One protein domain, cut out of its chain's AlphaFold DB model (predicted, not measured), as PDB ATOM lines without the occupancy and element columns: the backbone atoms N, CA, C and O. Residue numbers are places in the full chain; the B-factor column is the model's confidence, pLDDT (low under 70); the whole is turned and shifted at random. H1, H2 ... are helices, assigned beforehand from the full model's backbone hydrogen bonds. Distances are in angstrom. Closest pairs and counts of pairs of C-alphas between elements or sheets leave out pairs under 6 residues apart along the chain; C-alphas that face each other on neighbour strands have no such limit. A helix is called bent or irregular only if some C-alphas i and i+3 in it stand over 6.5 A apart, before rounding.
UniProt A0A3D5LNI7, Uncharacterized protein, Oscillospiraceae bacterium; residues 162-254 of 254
ATOM      1  N   ASP A 162      -2.698 -41.527  -2.528       87.12
ATOM      2  CA  ASP A 162      -3.079 -42.488  -1.493       87.12
ATOM      3  C   ASP A 162      -2.583 -43.916  -1.801       87.12
ATOM      4  O   ASP A 162      -1.905 -44.182  -2.792       87.12
ATOM      5  N   ARG A 163      -2.916 -44.878  -0.936       88.88
ATOM      6  CA  ARG A 163      -2.513 -46.283  -1.119       88.88
ATOM      7  C   ARG A 163      -3.076 -46.937  -2.387       88.88
ATOM      8  O   ARG A 163      -2.489 -47.901  -2.858       88.88
ATOM      9  N   TYR A 164      -4.235 -46.499  -2.878       90.50
ATOM     10  CA  TYR A 164      -4.823 -47.028  -4.105       90.50
ATOM     11  C   TYR A 164      -4.086 -46.473  -5.315       90.50
ATOM     12  O   TYR A 164      -3.752 -47.232  -6.218       90.50
ATOM     13  N   ILE A 165      -3.765 -45.181  -5.288       91.94
ATOM     14  CA  ILE A 165      -2.975 -44.535  -6.333       91.94
ATOM     15  C   ILE A 165      -1.550 -45.086  -6.367       91.94
ATOM     16  O   ILE A 165      -1.063 -45.403  -7.446       91.94
ATOM     17  N   ILE A 166      -0.911 -45.311  -5.213       91.00
ATOM     18  CA  ILE A 166       0.402 -45.974  -5.144       91.00
ATOM     19  C   ILE A 166       0.345 -47.366  -5.781       91.00
ATOM     20  O   ILE A 166       1.222 -47.700  -6.570       91.00
ATOM     21  N   ASP A 167      -0.668 -48.174  -5.459       90.31
ATOM     22  CA  ASP A 167      -0.818 -49.506  -6.052       90.31
ATOM     23  C   ASP A 167      -1.015 -49.429  -7.575       90.31
ATOM     24  O   ASP A 167      -0.350 -50.154  -8.311       90.31
ATOM     25  N   THR A 168      -1.888 -48.530  -8.051       90.69
ATOM     26  CA  THR A 168      -2.132 -48.331  -9.489       90.69
ATOM     27  C   THR A 168      -0.860 -47.889 -10.212       90.69
ATOM     28  O   THR A 168      -0.525 -48.445 -11.255       90.69
ATOM     29  N   LEU A 169      -0.134 -46.916  -9.663       90.12
ATOM     30  CA  LEU A 169       1.094 -46.387 -10.255       90.12
ATOM     31  C   LEU A 169       2.238 -47.399 -10.231       90.12
ATOM     32  O   LEU A 169       2.992 -47.475 -11.192       90.12
ATOM     33  N   TRP A 170       2.352 -48.199  -9.171       88.56
ATOM     34  CA  TRP A 170       3.357 -49.258  -9.087       88.56
ATOM     35  C   TRP A 170       3.212 -50.284 -10.211       88.56
ATOM     36  O   TRP A 170       4.204 -50.714 -10.797       88.56
ATOM     37  N   ASP A 171       1.972 -50.680 -10.503       82.62
ATOM     38  CA  ASP A 171       1.678 -51.637 -11.567       82.62
ATOM     39  C   ASP A 171       1.801 -50.997 -12.964       82.62
ATOM     40  O   ASP A 171       2.181 -51.683 -13.914       82.62
ATOM     41  N   ALA A 172       1.502 -49.699 -13.097       82.06
ATOM     42  CA  ALA A 172       1.535 -48.981 -14.371       82.06
ATOM     43  C   ALA A 172       2.942 -48.523 -14.789       82.06
ATOM     44  O   ALA A 172       3.261 -48.547 -15.978       82.06
ATOM     45  N   ASN A 173       3.784 -48.110 -13.839       80.00
ATOM     46  CA  ASN A 173       5.109 -47.562 -14.115       80.00
ATOM     47  C   ASN A 173       6.108 -47.906 -12.991       80.00
ATOM     48  O   ASN A 173       6.137 -47.292 -11.922       80.00
ATOM     49  N   GLN A 174       6.978 -48.882 -13.266       72.50
ATOM     50  CA  GLN A 174       7.981 -49.367 -12.310       72.50
ATOM     51  C   GLN A 174       9.165 -48.408 -12.100       72.50
ATOM     52  O   GLN A 174       9.945 -48.608 -11.161       72.50
ATOM     53  N   ASP A 175       9.294 -47.371 -12.933       79.38
ATOM     54  CA  ASP A 175      10.366 -46.378 -12.827       79.38
ATOM     55  C   ASP A 175      10.049 -45.293 -11.784       79.38
ATOM     56  O   ASP A 175      10.952 -44.583 -11.335       79.38
ATOM     57  N   ILE A 176       8.799 -45.221 -11.303       84.12
ATOM     58  CA  ILE A 176       8.391 -44.247 -10.287       84.12
ATOM     59  C   ILE A 176       9.176 -44.442  -8.982       84.12
ATOM     60  O   ILE A 176       9.253 -45.517  -8.374       84.12
ATOM     61  N   GLY A 177       9.750 -43.335  -8.521       82.75
ATOM     62  CA  GLY A 177      10.697 -43.224  -7.421       82.75
ATOM     63  C   GLY A 177      10.185 -43.415  -5.989       82.75
ATOM     64  O   GLY A 177      10.838 -42.870  -5.108       82.75
ATOM     65  N   PHE A 178       9.128 -44.192  -5.709       88.62
ATOM     66  CA  PHE A 178       8.481 -44.236  -4.380       88.62
ATOM     67  C   PHE A 178       9.433 -44.457  -3.178       88.62
ATOM     68  O   PHE A 178      10.222 -45.414  -3.200       88.62
ATOM     69  N   PRO A 179       9.324 -43.663  -2.093       89.38
ATOM     70  CA  PRO A 179      10.125 -43.844  -0.882       89.38
ATOM     71  C   PRO A 179       9.710 -45.125  -0.143       89.38
ATOM     72  O   PRO A 179       8.546 -45.315   0.211       89.38
ATOM     73  N   LEU A 180      10.656 -46.040   0.075       89.31
ATOM     74  CA  LEU A 180      10.388 -47.377   0.618       89.31
ATOM     75  C   LEU A 180      10.616 -47.436   2.130       89.31
ATOM     76  O   LEU A 180      11.490 -46.762   2.665       89.31
ATOM     77  N   LYS A 181       9.857 -48.293   2.819       89.25
ATOM     78  CA  LYS A 181      10.069 -48.581   4.243       89.25
ATOM     79  C   LYS A 181      11.401 -49.306   4.450       89.25
ATOM     80  O   LYS A 181      11.698 -50.271   3.743       89.25
ATOM     81  N   GLU A 182      12.157 -48.887   5.460       84.31
ATOM     82  CA  GLU A 182      13.421 -49.529   5.832       84.31
ATOM     83  C   GLU A 182      13.247 -51.016   6.192       84.31
ATOM     84  O   GLU A 182      12.193 -51.458   6.659       84.31
ATOM     85  N   GLY A 183      14.297 -51.809   5.954       78.31
ATOM     86  CA  GLY A 183      14.349 -53.230   6.328       78.31
ATOM     87  C   GLY A 183      13.499 -54.174   5.468       78.31
ATOM     88  O   GLY A 183      13.444 -55.373   5.745       78.31
ATOM     89  N   ARG A 184      12.838 -53.681   4.413       74.00
ATOM     90  CA  ARG A 184      12.091 -54.508   3.454       74.00
ATOM     91  C   ARG A 184      12.935 -54.737   2.195       74.00
ATOM     92  O   ARG A 184      13.268 -53.789   1.491       74.00
ATOM     93  N   ASN A 185      13.215 -55.998   1.857       73.62
ATOM     94  CA  ASN A 185      13.778 -56.363   0.551       73.62
ATOM     95  C   ASN A 185      12.693 -56.246  -0.531       73.62
ATOM     96  O   ASN A 185      11.982 -57.209  -0.829       73.62
ATOM     97  N   VAL A 186      12.535 -55.047  -1.087       79.25
ATOM     98  CA  VAL A 186      11.551 -54.755  -2.133       79.25
ATOM     99  C   VAL A 186      12.224 -54.833  -3.497       79.25
ATOM    100  O   VAL A 186      13.211 -54.152  -3.757       79.25
ATOM    101  N   ASN A 187      11.670 -55.649  -4.388       79.88
ATOM    102  CA  ASN A 187      12.076 -55.679  -5.784       79.88
ATOM    103  C   ASN A 187      11.007 -54.958  -6.608       79.88
ATOM    104  O   ASN A 187       9.927 -55.508  -6.811       79.88
ATOM    105  N   ARG A 188      11.319 -53.755  -7.104       73.75
ATOM    106  CA  ARG A 188      10.388 -52.948  -7.914       73.75
ATOM    107  C   ARG A 188       9.928 -53.625  -9.204       73.75
ATOM    108  O   ARG A 188       8.862 -53.299  -9.700       73.75
ATOM    109  N   LYS A 189      10.675 -54.616  -9.700       77.12
ATOM    110  CA  LYS A 189      10.292 -55.395 -10.886       77.12
ATOM    111  C   LYS A 189       9.251 -56.477 -10.602       77.12
ATOM    112  O   LYS A 189       8.810 -57.162 -11.522       77.12
ATOM    113  N   ARG A 190       8.877 -56.681  -9.335       78.38
ATOM    114  CA  ARG A 190       7.842 -57.636  -8.933       78.38
ATOM    115  C   ARG A 190       6.520 -56.914  -8.703       78.38
ATOM    116  O   ARG A 190       6.482 -55.843  -8.100       78.38
ATOM    117  N   SER A 191       5.435 -57.556  -9.128       77.88
ATOM    118  CA  SER A 191       4.092 -57.168  -8.705       77.88
ATOM    119  C   SER A 191       3.824 -57.728  -7.309       77.88
ATOM    120  O   SER A 191       4.166 -58.876  -6.999       77.88
ATOM    121  N   TYR A 192       3.241 -56.897  -6.457       81.81
ATOM    122  CA  TYR A 192       2.803 -57.261  -5.116       81.81
ATOM    123  C   TYR A 192       1.286 -57.110  -5.047       81.81
ATOM    124  O   TYR A 192       0.716 -56.275  -5.732       81.81
ATOM    125  N   ALA A 193       0.620 -57.872  -4.176       81.62
ATOM    126  CA  ALA A 193      -0.828 -57.729  -4.000       81.62
ATOM    127  C   ALA A 193      -1.232 -56.337  -3.466       81.62
ATOM    128  O   ALA A 193      -2.338 -55.875  -3.735       81.62
ATOM    129  N   LYS A 194      -0.345 -55.707  -2.681       86.62
ATOM    130  CA  LYS A 194      -0.489 -54.355  -2.118       86.62
ATOM    131  C   LYS A 194       0.880 -53.661  -2.083       86.62
ATOM    132  O   LYS A 194       1.541 -53.680  -1.041       86.62
ATOM    133  N   PRO A 195       1.372 -53.115  -3.207       87.75
ATOM    134  CA  PRO A 195       2.664 -52.433  -3.244       87.75
ATOM    135  C   PRO A 195       2.786 -51.282  -2.234       87.75
ATOM    136  O   PRO A 195       3.841 -51.092  -1.627       87.75
ATOM    137  N   SER A 196       1.684 -50.582  -1.958       89.25
ATOM    138  CA  SER A 196       1.594 -49.534  -0.935       89.25
ATOM    139  C   SER A 196       1.989 -49.980   0.479       89.25
ATOM    140  O   SER A 196       2.427 -49.145   1.271       89.25
ATOM    141  N   ASP A 197       1.942 -51.276   0.814       89.69
ATOM    142  CA  ASP A 197       2.408 -51.775   2.117       89.69
ATOM    143  C   ASP A 197       3.931 -51.629   2.297       89.69
ATOM    144  O   ASP A 197       4.419 -51.615   3.434       89.69
ATOM    145  N   TYR A 198       4.678 -51.473   1.203       89.44
ATOM    146  CA  TYR A 198       6.135 -51.320   1.185       89.44
ATOM    147  C   TYR A 198       6.599 -49.867   1.057       89.44
ATOM    148  O   TYR A 198       7.765 -49.577   1.319       89.44
ATOM    149  N   VAL A 199       5.697 -48.958   0.689       90.06
ATOM    150  CA  VAL A 199       5.971 -47.527   0.511       90.06
ATOM    151  C   VAL A 199       5.724 -46.799   1.833       90.06
ATOM    152  O   VAL A 199       4.794 -47.127   2.577       90.06
ATOM    153  N   ILE A 200       6.578 -45.832   2.170       88.75
ATOM    154  CA  ILE A 200       6.361 -44.936   3.311       88.75
ATOM    155  C   ILE A 200       5.018 -44.226   3.105       88.75
ATOM    156  O   ILE A 200       4.694 -43.806   1.996       88.75
ATOM    157  N   GLY A 201       4.202 -44.108   4.156       86.81
ATOM    158  CA  GLY A 201       2.887 -43.485   4.010       86.81
ATOM    159  C   GLY A 201       3.034 -42.040   3.538       86.81
ATOM    160  O   GLY A 201       3.851 -41.316   4.092       86.81
ATOM    161  N   TRP A 202       2.232 -41.600   2.566       86.25
ATOM    162  CA  TRP A 202       2.390 -40.279   1.931       86.25
ATOM    163  C   TRP A 202       2.410 -39.094   2.919       86.25
ATOM    164  O   TRP A 202       3.113 -38.113   2.718       86.25
ATOM    165  N   SER A 203       1.743 -39.223   4.071       83.62
ATOM    166  CA  SER A 203       1.801 -38.219   5.145       83.62
ATOM    167  C   SER A 203       3.208 -38.023   5.714       83.62
ATOM    168  O   SER A 203       3.489 -36.991   6.300       83.62
ATOM    169  N   GLN A 204       4.089 -39.007   5.582       85.88
ATOM    170  CA  GLN A 204       5.448 -39.005   6.118       85.88
ATOM    171  C   GLN A 204       6.499 -38.621   5.070       85.88
ATOM    172  O   GLN A 204       7.680 -38.652   5.389       85.88
ATOM    173  N   TRP A 205       6.103 -38.308   3.834       87.31
ATOM    174  CA  TRP A 205       7.056 -37.917   2.797       87.31
ATOM    175  C   TRP A 205       7.648 -36.543   3.105       87.31
ATOM    176  O   TRP A 205       6.931 -35.623   3.518       87.31
ATOM    177  N   GLU A 206       8.952 -36.409   2.881       87.56
ATOM    178  CA  GLU A 206       9.623 -35.114   2.875       87.56
ATOM    179  C   GLU A 206       9.396 -34.407   1.531       87.56
ATOM    180  O   GLU A 206       8.985 -35.021   0.542       87.56
ATOM    181  N   GLU A 207       9.692 -33.108   1.475       86.06
ATOM    182  CA  GLU A 207       9.607 -32.320   0.239       86.06
ATOM    183  C   GLU A 207      10.388 -32.975  -0.905       86.06
ATOM    184  O   GLU A 207       9.864 -33.137  -2.004       86.06
ATOM    185  N   LYS A 208      11.609 -33.451  -0.634       87.62
ATOM    186  CA  LYS A 208      12.453 -34.112  -1.639       87.62
ATOM    187  C   LYS A 208      11.818 -35.386  -2.211       87.62
ATOM    188  O   LYS A 208      11.919 -35.629  -3.410       87.62
ATOM    189  N   ASP A 209      11.165 -36.192  -1.368       87.38
ATOM    190  CA  ASP A 209      10.541 -37.453  -1.784       87.38
ATOM    191  C   ASP A 209       9.341 -37.166  -2.678       87.38
ATOM    192  O   ASP A 209       9.116 -37.840  -3.687       87.38
ATOM    193  N   TYR A 210       8.595 -36.130  -2.303       85.38
ATOM    194  CA  TYR A 210       7.482 -35.639  -3.076       85.38
ATOM    195  C   TYR A 210       7.915 -35.066  -4.421       85.38
ATOM    196  O   TYR A 210       7.407 -35.523  -5.438       85.38
ATOM    197  N   CYS A 211       8.866 -34.130  -4.451       82.81
ATOM    198  CA  CYS A 211       9.364 -33.543  -5.692       82.81
ATOM    199  C   CYS A 211       9.862 -34.634  -6.642       82.81
ATOM    200  O   CYS A 211       9.412 -34.705  -7.782       82.81
ATOM    201  N   LYS A 212      10.686 -35.558  -6.142       83.88
ATOM    202  CA  LYS A 212      11.176 -36.689  -6.929       83.88
ATOM    203  C   LYS A 212      10.050 -37.562  -7.486       83.88
ATOM    204  O   LYS A 212      10.100 -37.986  -8.629       83.88
ATOM    205  N   THR A 213       9.042 -37.880  -6.679       82.06
ATOM    206  CA  THR A 213       7.989 -38.811  -7.104       82.06
ATOM    207  C   THR A 213       6.959 -38.123  -7.994       82.06
ATOM    208  O   THR A 213       6.650 -38.604  -9.076       82.06
ATOM    209  N   PHE A 214       6.427 -36.988  -7.551       81.62
ATOM    210  CA  PHE A 214       5.373 -36.265  -8.243       81.62
ATOM    211  C   PHE A 214       5.913 -35.478  -9.444       81.62
ATOM    212  O   PHE A 214       5.455 -35.685 -10.562       81.62
ATOM    213  N   ARG A 215       6.928 -34.619  -9.271       79.31
ATOM    214  CA  ARG A 215       7.394 -33.748 -10.370       79.31
ATOM    215  C   ARG A 215       8.106 -34.494 -11.464       79.31
ATOM    216  O   ARG A 215       7.851 -34.233 -12.632       79.31
ATOM    217  N   GLU A 216       8.980 -35.413 -11.090       84.75
ATOM    218  CA  GLU A 216       9.797 -36.103 -12.084       84.75
ATOM    219  C   GLU A 216       9.045 -37.265 -12.742       84.75
ATOM    220  O   GLU A 216       9.486 -37.741 -13.784       84.75
ATOM    221  N   SER A 217       7.945 -37.761 -12.154       85.19
ATOM    222  CA  SER A 217       7.304 -38.995 -12.640       85.19
ATOM    223  C   SER A 217       5.776 -38.988 -12.734       85.19
ATOM    224  O   SER A 217       5.245 -39.859 -13.416       85.19
ATOM    225  N   ILE A 218       5.057 -38.087 -12.053       83.94
ATOM    226  CA  ILE A 218       3.587 -38.129 -11.946       83.94
ATOM    227  C   ILE A 218       3.001 -36.708 -12.055       83.94
ATOM    228  O   ILE A 218       2.394 -36.200 -11.114       83.94
ATOM    229  N   SER A 219       3.223 -36.032 -13.183       82.00
ATOM    230  CA  SER A 219       2.703 -34.679 -13.436       82.00
ATOM    231  C   SER A 219       2.311 -34.474 -14.904       82.00
ATOM    232  O   SER A 219       2.613 -35.312 -15.755       82.00
ATOM    233  N   GLY A 220       1.631 -33.364 -15.206       82.19
ATOM    234  CA  GLY A 220       1.224 -33.000 -16.565       82.19
ATOM    235  C   GLY A 220      -0.065 -33.681 -17.029       82.19
ATOM    236  O   GLY A 220      -0.896 -34.092 -16.223       82.19
ATOM    237  N   ASP A 221      -0.232 -33.782 -18.347       85.88
ATOM    238  CA  ASP A 221      -1.508 -34.147 -18.985       85.88
ATOM    239  C   ASP A 221      -1.925 -35.613 -18.774       85.88
ATOM    240  O   ASP A 221      -3.091 -35.956 -18.949       85.88
ATOM    241  N   GLU A 222      -0.987 -36.491 -18.406       87.75
ATOM    242  CA  GLU A 222      -1.280 -37.904 -18.128       87.75
ATOM    243  C   GLU A 222      -1.911 -38.096 -16.742       87.75
ATOM    244  O   GLU A 222      -2.833 -38.896 -16.575       87.75
ATOM    245  N   PHE A 223      -1.423 -37.353 -15.747       89.06
ATOM    246  CA  PHE A 223      -1.739 -37.564 -14.337       89.06
ATOM    247  C   PHE A 223      -2.543 -36.394 -13.774       89.06
ATOM    248  O   PHE A 223      -2.085 -35.664 -12.898       89.06
ATOM    249  N   THR A 224      -3.759 -36.226 -14.292       92.44
ATOM    250  CA  THR A 224      -4.712 -35.198 -13.853       92.44
ATOM    251  C   THR A 224      -5.581 -35.664 -12.676       92.44
ATOM    252  O   THR A 224      -5.530 -36.826 -12.256       92.44
ATOM    253  N   LEU A 225      -6.419 -34.770 -12.138       93.12
ATOM    254  CA  LEU A 225      -7.401 -35.139 -11.115       93.12
ATOM    255  C   LEU A 225      -8.484 -36.069 -11.670       93.12
ATOM    256  O   LEU A 225      -8.923 -36.980 -10.968       93.12
ATOM    257  N   GLU A 226      -8.882 -35.894 -12.931       93.56
ATOM    258  CA  GLU A 226      -9.774 -36.831 -13.611       93.56
ATOM    259  C   GLU A 226      -9.156 -38.233 -13.701       93.56
ATOM    260  O   GLU A 226      -9.820 -39.232 -13.388       93.56
ATOM    261  N   TRP A 227      -7.877 -38.324 -14.087       94.25
ATOM    262  CA  TRP A 227      -7.156 -39.595 -14.097       94.25
ATOM    263  C   TRP A 227      -7.127 -40.219 -12.700       94.25
ATOM    264  O   TRP A 227      -7.487 -41.391 -12.550       94.25
ATOM    265  N   GLU A 228      -6.761 -39.443 -11.677       94.50
ATOM    266  CA  GLU A 228      -6.673 -39.921 -10.295       94.50
ATOM    267  C   GLU A 228      -8.025 -40.446  -9.809       94.50
ATOM    268  O   GLU A 228      -8.096 -41.557  -9.281       94.50
ATOM    269  N   ASN A 229      -9.113 -39.719 -10.064       94.00
ATOM    270  CA  ASN A 229     -10.459 -40.131  -9.681       94.00
ATOM    271  C   ASN A 229     -10.849 -41.473 -10.328       94.00
ATOM    272  O   ASN A 229     -11.328 -42.391  -9.654       94.00
ATOM    273  N   ASN A 230     -10.589 -41.624 -11.627       94.00
ATOM    274  CA  ASN A 230     -10.865 -42.860 -12.359       94.00
ATOM    275  C   ASN A 230      -9.994 -44.032 -11.878       94.00
ATOM    276  O   ASN A 230     -10.488 -45.154 -11.705       94.00
ATOM    277  N   ALA A 231      -8.704 -43.785 -11.649       93.56
ATOM    278  CA  ALA A 231      -7.761 -44.761 -11.115       93.56
ATOM    279  C   ALA A 231      -8.186 -45.241  -9.721       93.56
ATOM    280  O   ALA A 231      -8.195 -46.446  -9.454       93.56
ATOM    281  N   TRP A 232      -8.601 -44.310  -8.861       94.12
ATOM    282  CA  TRP A 232      -9.060 -44.599  -7.511       94.12
ATOM    283  C   TRP A 232     -10.309 -45.482  -7.511       94.12
ATOM    284  O   TRP A 232     -10.317 -46.515  -6.843       94.12
ATOM    285  N   ILE A 233     -11.334 -45.140  -8.305       93.38
ATOM    286  CA  ILE A 233     -12.582 -45.921  -8.398       93.38
ATOM    287  C   ILE A 233     -12.285 -47.361  -8.826       93.38
ATOM    288  O   ILE A 233     -12.745 -48.308  -8.186       93.38
ATOM    289  N   ARG A 234     -11.464 -47.546  -9.868       92.50
ATOM    290  CA  ARG A 234     -11.080 -48.881 -10.356       92.50
ATOM    291  C   ARG A 234     -10.327 -49.682  -9.297       92.50
ATOM    292  O   ARG A 234     -10.598 -50.870  -9.116       92.50
ATOM    293  N   ALA A 235      -9.389 -49.049  -8.597       90.62
ATOM    294  CA  ALA A 235      -8.608 -49.702  -7.555       90.62
ATOM    295  C   ALA A 235      -9.471 -50.069  -6.335       90.62
ATOM    296  O   ALA A 235      -9.356 -51.181  -5.810       90.62
ATOM    297  N   ALA A 236     -10.362 -49.173  -5.905       89.50
ATOM    298  CA  ALA A 236     -11.294 -49.404  -4.806       89.50
ATOM    299  C   ALA A 236     -12.268 -50.550  -5.117       89.50
ATOM    300  O   ALA A 236     -12.438 -51.447  -4.286       89.50
ATOM    301  N   GLU A 237     -12.827 -50.566  -6.330       89.19
ATOM    302  CA  GLU A 237     -13.684 -51.644  -6.827       89.19
ATOM    303  C   GLU A 237     -12.923 -52.971  -6.860       89.19
ATOM    304  O   GLU A 237     -13.353 -53.943  -6.248       89.19
ATOM    305  N   LYS A 238     -11.725 -53.015  -7.467       86.81
ATOM    306  CA  LYS A 238     -10.888 -54.228  -7.530       86.81
ATOM    307  C   LYS A 238     -10.626 -54.825  -6.146       86.81
ATOM    308  O   LYS A 238     -10.647 -56.046  -5.998       86.81
ATOM    309  N   ARG A 239     -10.390 -53.989  -5.128       81.75
ATOM    310  CA  ARG A 239     -10.147 -54.464  -3.755       81.75
ATOM    311  C   ARG A 239     -11.394 -55.019  -3.072       81.75
ATOM    312  O   ARG A 239     -11.246 -55.892  -2.224       81.75
ATOM    313  N   LYS A 240     -12.584 -54.509  -3.400       86.38
ATOM    314  CA  LYS A 240     -13.849 -54.908  -2.762       86.38
ATOM    315  C   LYS A 240     -14.682 -55.877  -3.593       86.38
ATOM    316  O   LYS A 240     -15.636 -56.425  -3.061       86.38
ATOM    317  N   LYS A 241     -14.322 -56.117  -4.856       87.69
ATOM    318  CA  LYS A 241     -15.134 -56.859  -5.827       87.69
ATOM    319  C   LYS A 241     -15.626 -58.199  -5.291       87.69
ATOM    320  O   LYS A 241     -16.819 -58.438  -5.287       87.69
ATOM    321  N   ALA A 242     -14.731 -59.033  -4.763       84.81
ATOM    322  CA  ALA A 242     -15.113 -60.341  -4.230       84.81
ATOM    323  C   ALA A 242     -16.079 -60.241  -3.032       84.81
ATOM    324  O   ALA A 242     -16.991 -61.057  -2.908       84.81
ATOM    325  N   ASP A 243     -15.906 -59.236  -2.169       88.69
ATOM    326  CA  ASP A 243     -16.795 -59.000  -1.028       88.69
ATOM    327  C   ASP A 243     -18.154 -58.455  -1.476       88.69
ATOM    328  O   ASP A 243     -19.178 -58.839  -0.913       88.69
ATOM    329  N   LEU A 244     -18.169 -57.570  -2.477       88.19
ATOM    330  CA  LEU A 244     -19.383 -57.014  -3.074       88.19
ATOM    331  C   LEU A 244     -20.161 -58.084  -3.833       88.19
ATOM    332  O   LEU A 244     -21.360 -58.207  -3.615       88.19
ATOM    333  N   ASP A 245     -19.482 -58.897  -4.643       88.88
ATOM    334  CA  ASP A 245     -20.071 -60.031  -5.351       88.88
ATOM    335  C   ASP A 245     -20.666 -61.009  -4.331       88.88
ATOM    336  O   ASP A 245     -21.832 -61.372  -4.429       88.88
ATOM    337  N   LYS A 246     -19.927 -61.361  -3.270       90.62
ATOM    338  CA  LYS A 246     -20.448 -62.221  -2.200       90.62
ATOM    339  C   LYS A 246     -21.667 -61.616  -1.501       90.62
ATOM    340  O   LYS A 246     -22.614 -62.342  -1.214       90.62
ATOM    341  N   GLN A 247     -21.648 -60.321  -1.190       89.75
ATOM    342  CA  GLN A 247     -22.803 -59.640  -0.600       89.75
ATOM    343  C   GLN A 247     -23.994 -59.667  -1.553       89.75
ATOM    344  O   GLN A 247     -25.092 -60.013  -1.136       89.75
ATOM    345  N   TYR A 248     -23.775 -59.350  -2.826       91.81
ATOM    346  CA  TYR A 248     -24.813 -59.358  -3.844       91.81
ATOM    347  C   TYR A 248     -25.453 -60.740  -3.970       91.81
ATOM    348  O   TYR A 248     -26.670 -60.862  -3.932       91.81
ATOM    349  N   GLU A 249     -24.635 -61.785  -4.038       92.56
ATOM    350  CA  GLU A 249     -25.081 -63.174  -4.093       92.56
ATOM    351  C   GLU A 249     -25.883 -63.561  -2.844       92.56
ATOM    352  O   GLU A 249     -26.980 -64.088  -2.972       92.56
ATOM    353  N   LEU A 250     -25.395 -63.229  -1.642       92.94
ATOM    354  CA  LEU A 250     -26.107 -63.497  -0.385       92.94
ATOM    355  C   LEU A 250     -27.459 -62.778  -0.279       92.94
ATOM    356  O   LEU A 250     -28.350 -63.274   0.404       92.94
ATOM    357  N   PHE A 251     -27.587 -61.593  -0.878       91.75
ATOM    358  CA  PHE A 251     -28.809 -60.792  -0.803       91.75
ATOM    359  C   PHE A 251     -29.806 -61.097  -1.923       91.75
ATOM    360  O   PHE A 251     -31.006 -60.975  -1.691       91.75
ATOM    361  N   TRP A 252     -29.332 -61.448  -3.121       90.38
ATOM    362  CA  TRP A 252     -30.161 -61.495  -4.330       90.38
ATOM    363  C   TRP A 252     -30.221 -62.854  -5.028       90.38
ATOM    364  O   TRP A 252     -31.094 -63.016  -5.881       90.38
ATOM    365  N   LYS A 253     -29.336 -63.816  -4.731       80.81
ATOM    366  CA  LYS A 253     -29.494 -65.177  -5.262       80.81
ATOM    367  C   LYS A 253     -30.328 -66.032  -4.311       80.81
ATOM    368  O   LYS A 253     -29.985 -66.162  -3.140       80.81
ATOM    369  N   GLU A 254     -31.410 -66.592  -4.856       63.66
ATOM    370  CA  GLU A 254     -32.209 -67.672  -4.251       63.66
ATOM    371  C   GLU A 254     -31.402 -68.968  -4.090       63.66
ATOM    372  O   GLU A 254     -30.607 -69.298  -5.007       63.66
TER     373      GLU A 254
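Overview. This is residues 162 to 254 of the 254 residues of an uncharacterized protein of Oscillospiraceae bacterium (UniProt A0A3D5LNI7). H1, H2, arm H3a and the loop of residues 173 to 206 make a small body, from which residues 240 to 254 stick out as a helical arm. H1 crosses H3a. The 93 printed residues hold three named helices, H1, H2, H3, and no named strand: all helix. The whole is loose, radius of gyration of the C-alphas 15.9 A, spanning 56 by 35 by 24 A.

Along the chain. H1, residues 163 to 172, begins at C-alpha (-2.513, -46.283, -1.119) and measures 14.1 A. H2, residues 207 to 217, measures 14.7 A. H3, residues 225 to 252, assigned as one helix by its hydrogen bonds, is bent: C-alphas 239 and 242 are 7.7 A apart. Arm H3a, residues 225 to 239, measures 20.9 A; H3b, residues 242 to 252, 15.1 A, ends at (-30.161, -61.495, -4.330).

Arrangement. H1 and H3a touch, about perpendicular at 84 degrees; their closest C-alphas, Tyr 164 and Ala 235, are 5.8 A apart. H3a and H3b stand at a steep tilt of 68 degrees, only just short of about perpendicular. H2 is apart from H1, H3a and H3b. Of O i to N i+4 pairs, H2 has 6 of 7 within hydrogen-bond range; H1, H3a and H3b have every one.

Size, cuts and confidence. The farthest C-alphas, Lys 208 and Glu 254, are 55.9 A apart. The printed part has no cut. The link H1 to H2 is long, 34 residues. Residue 254 alone is under 70 in pLDDT.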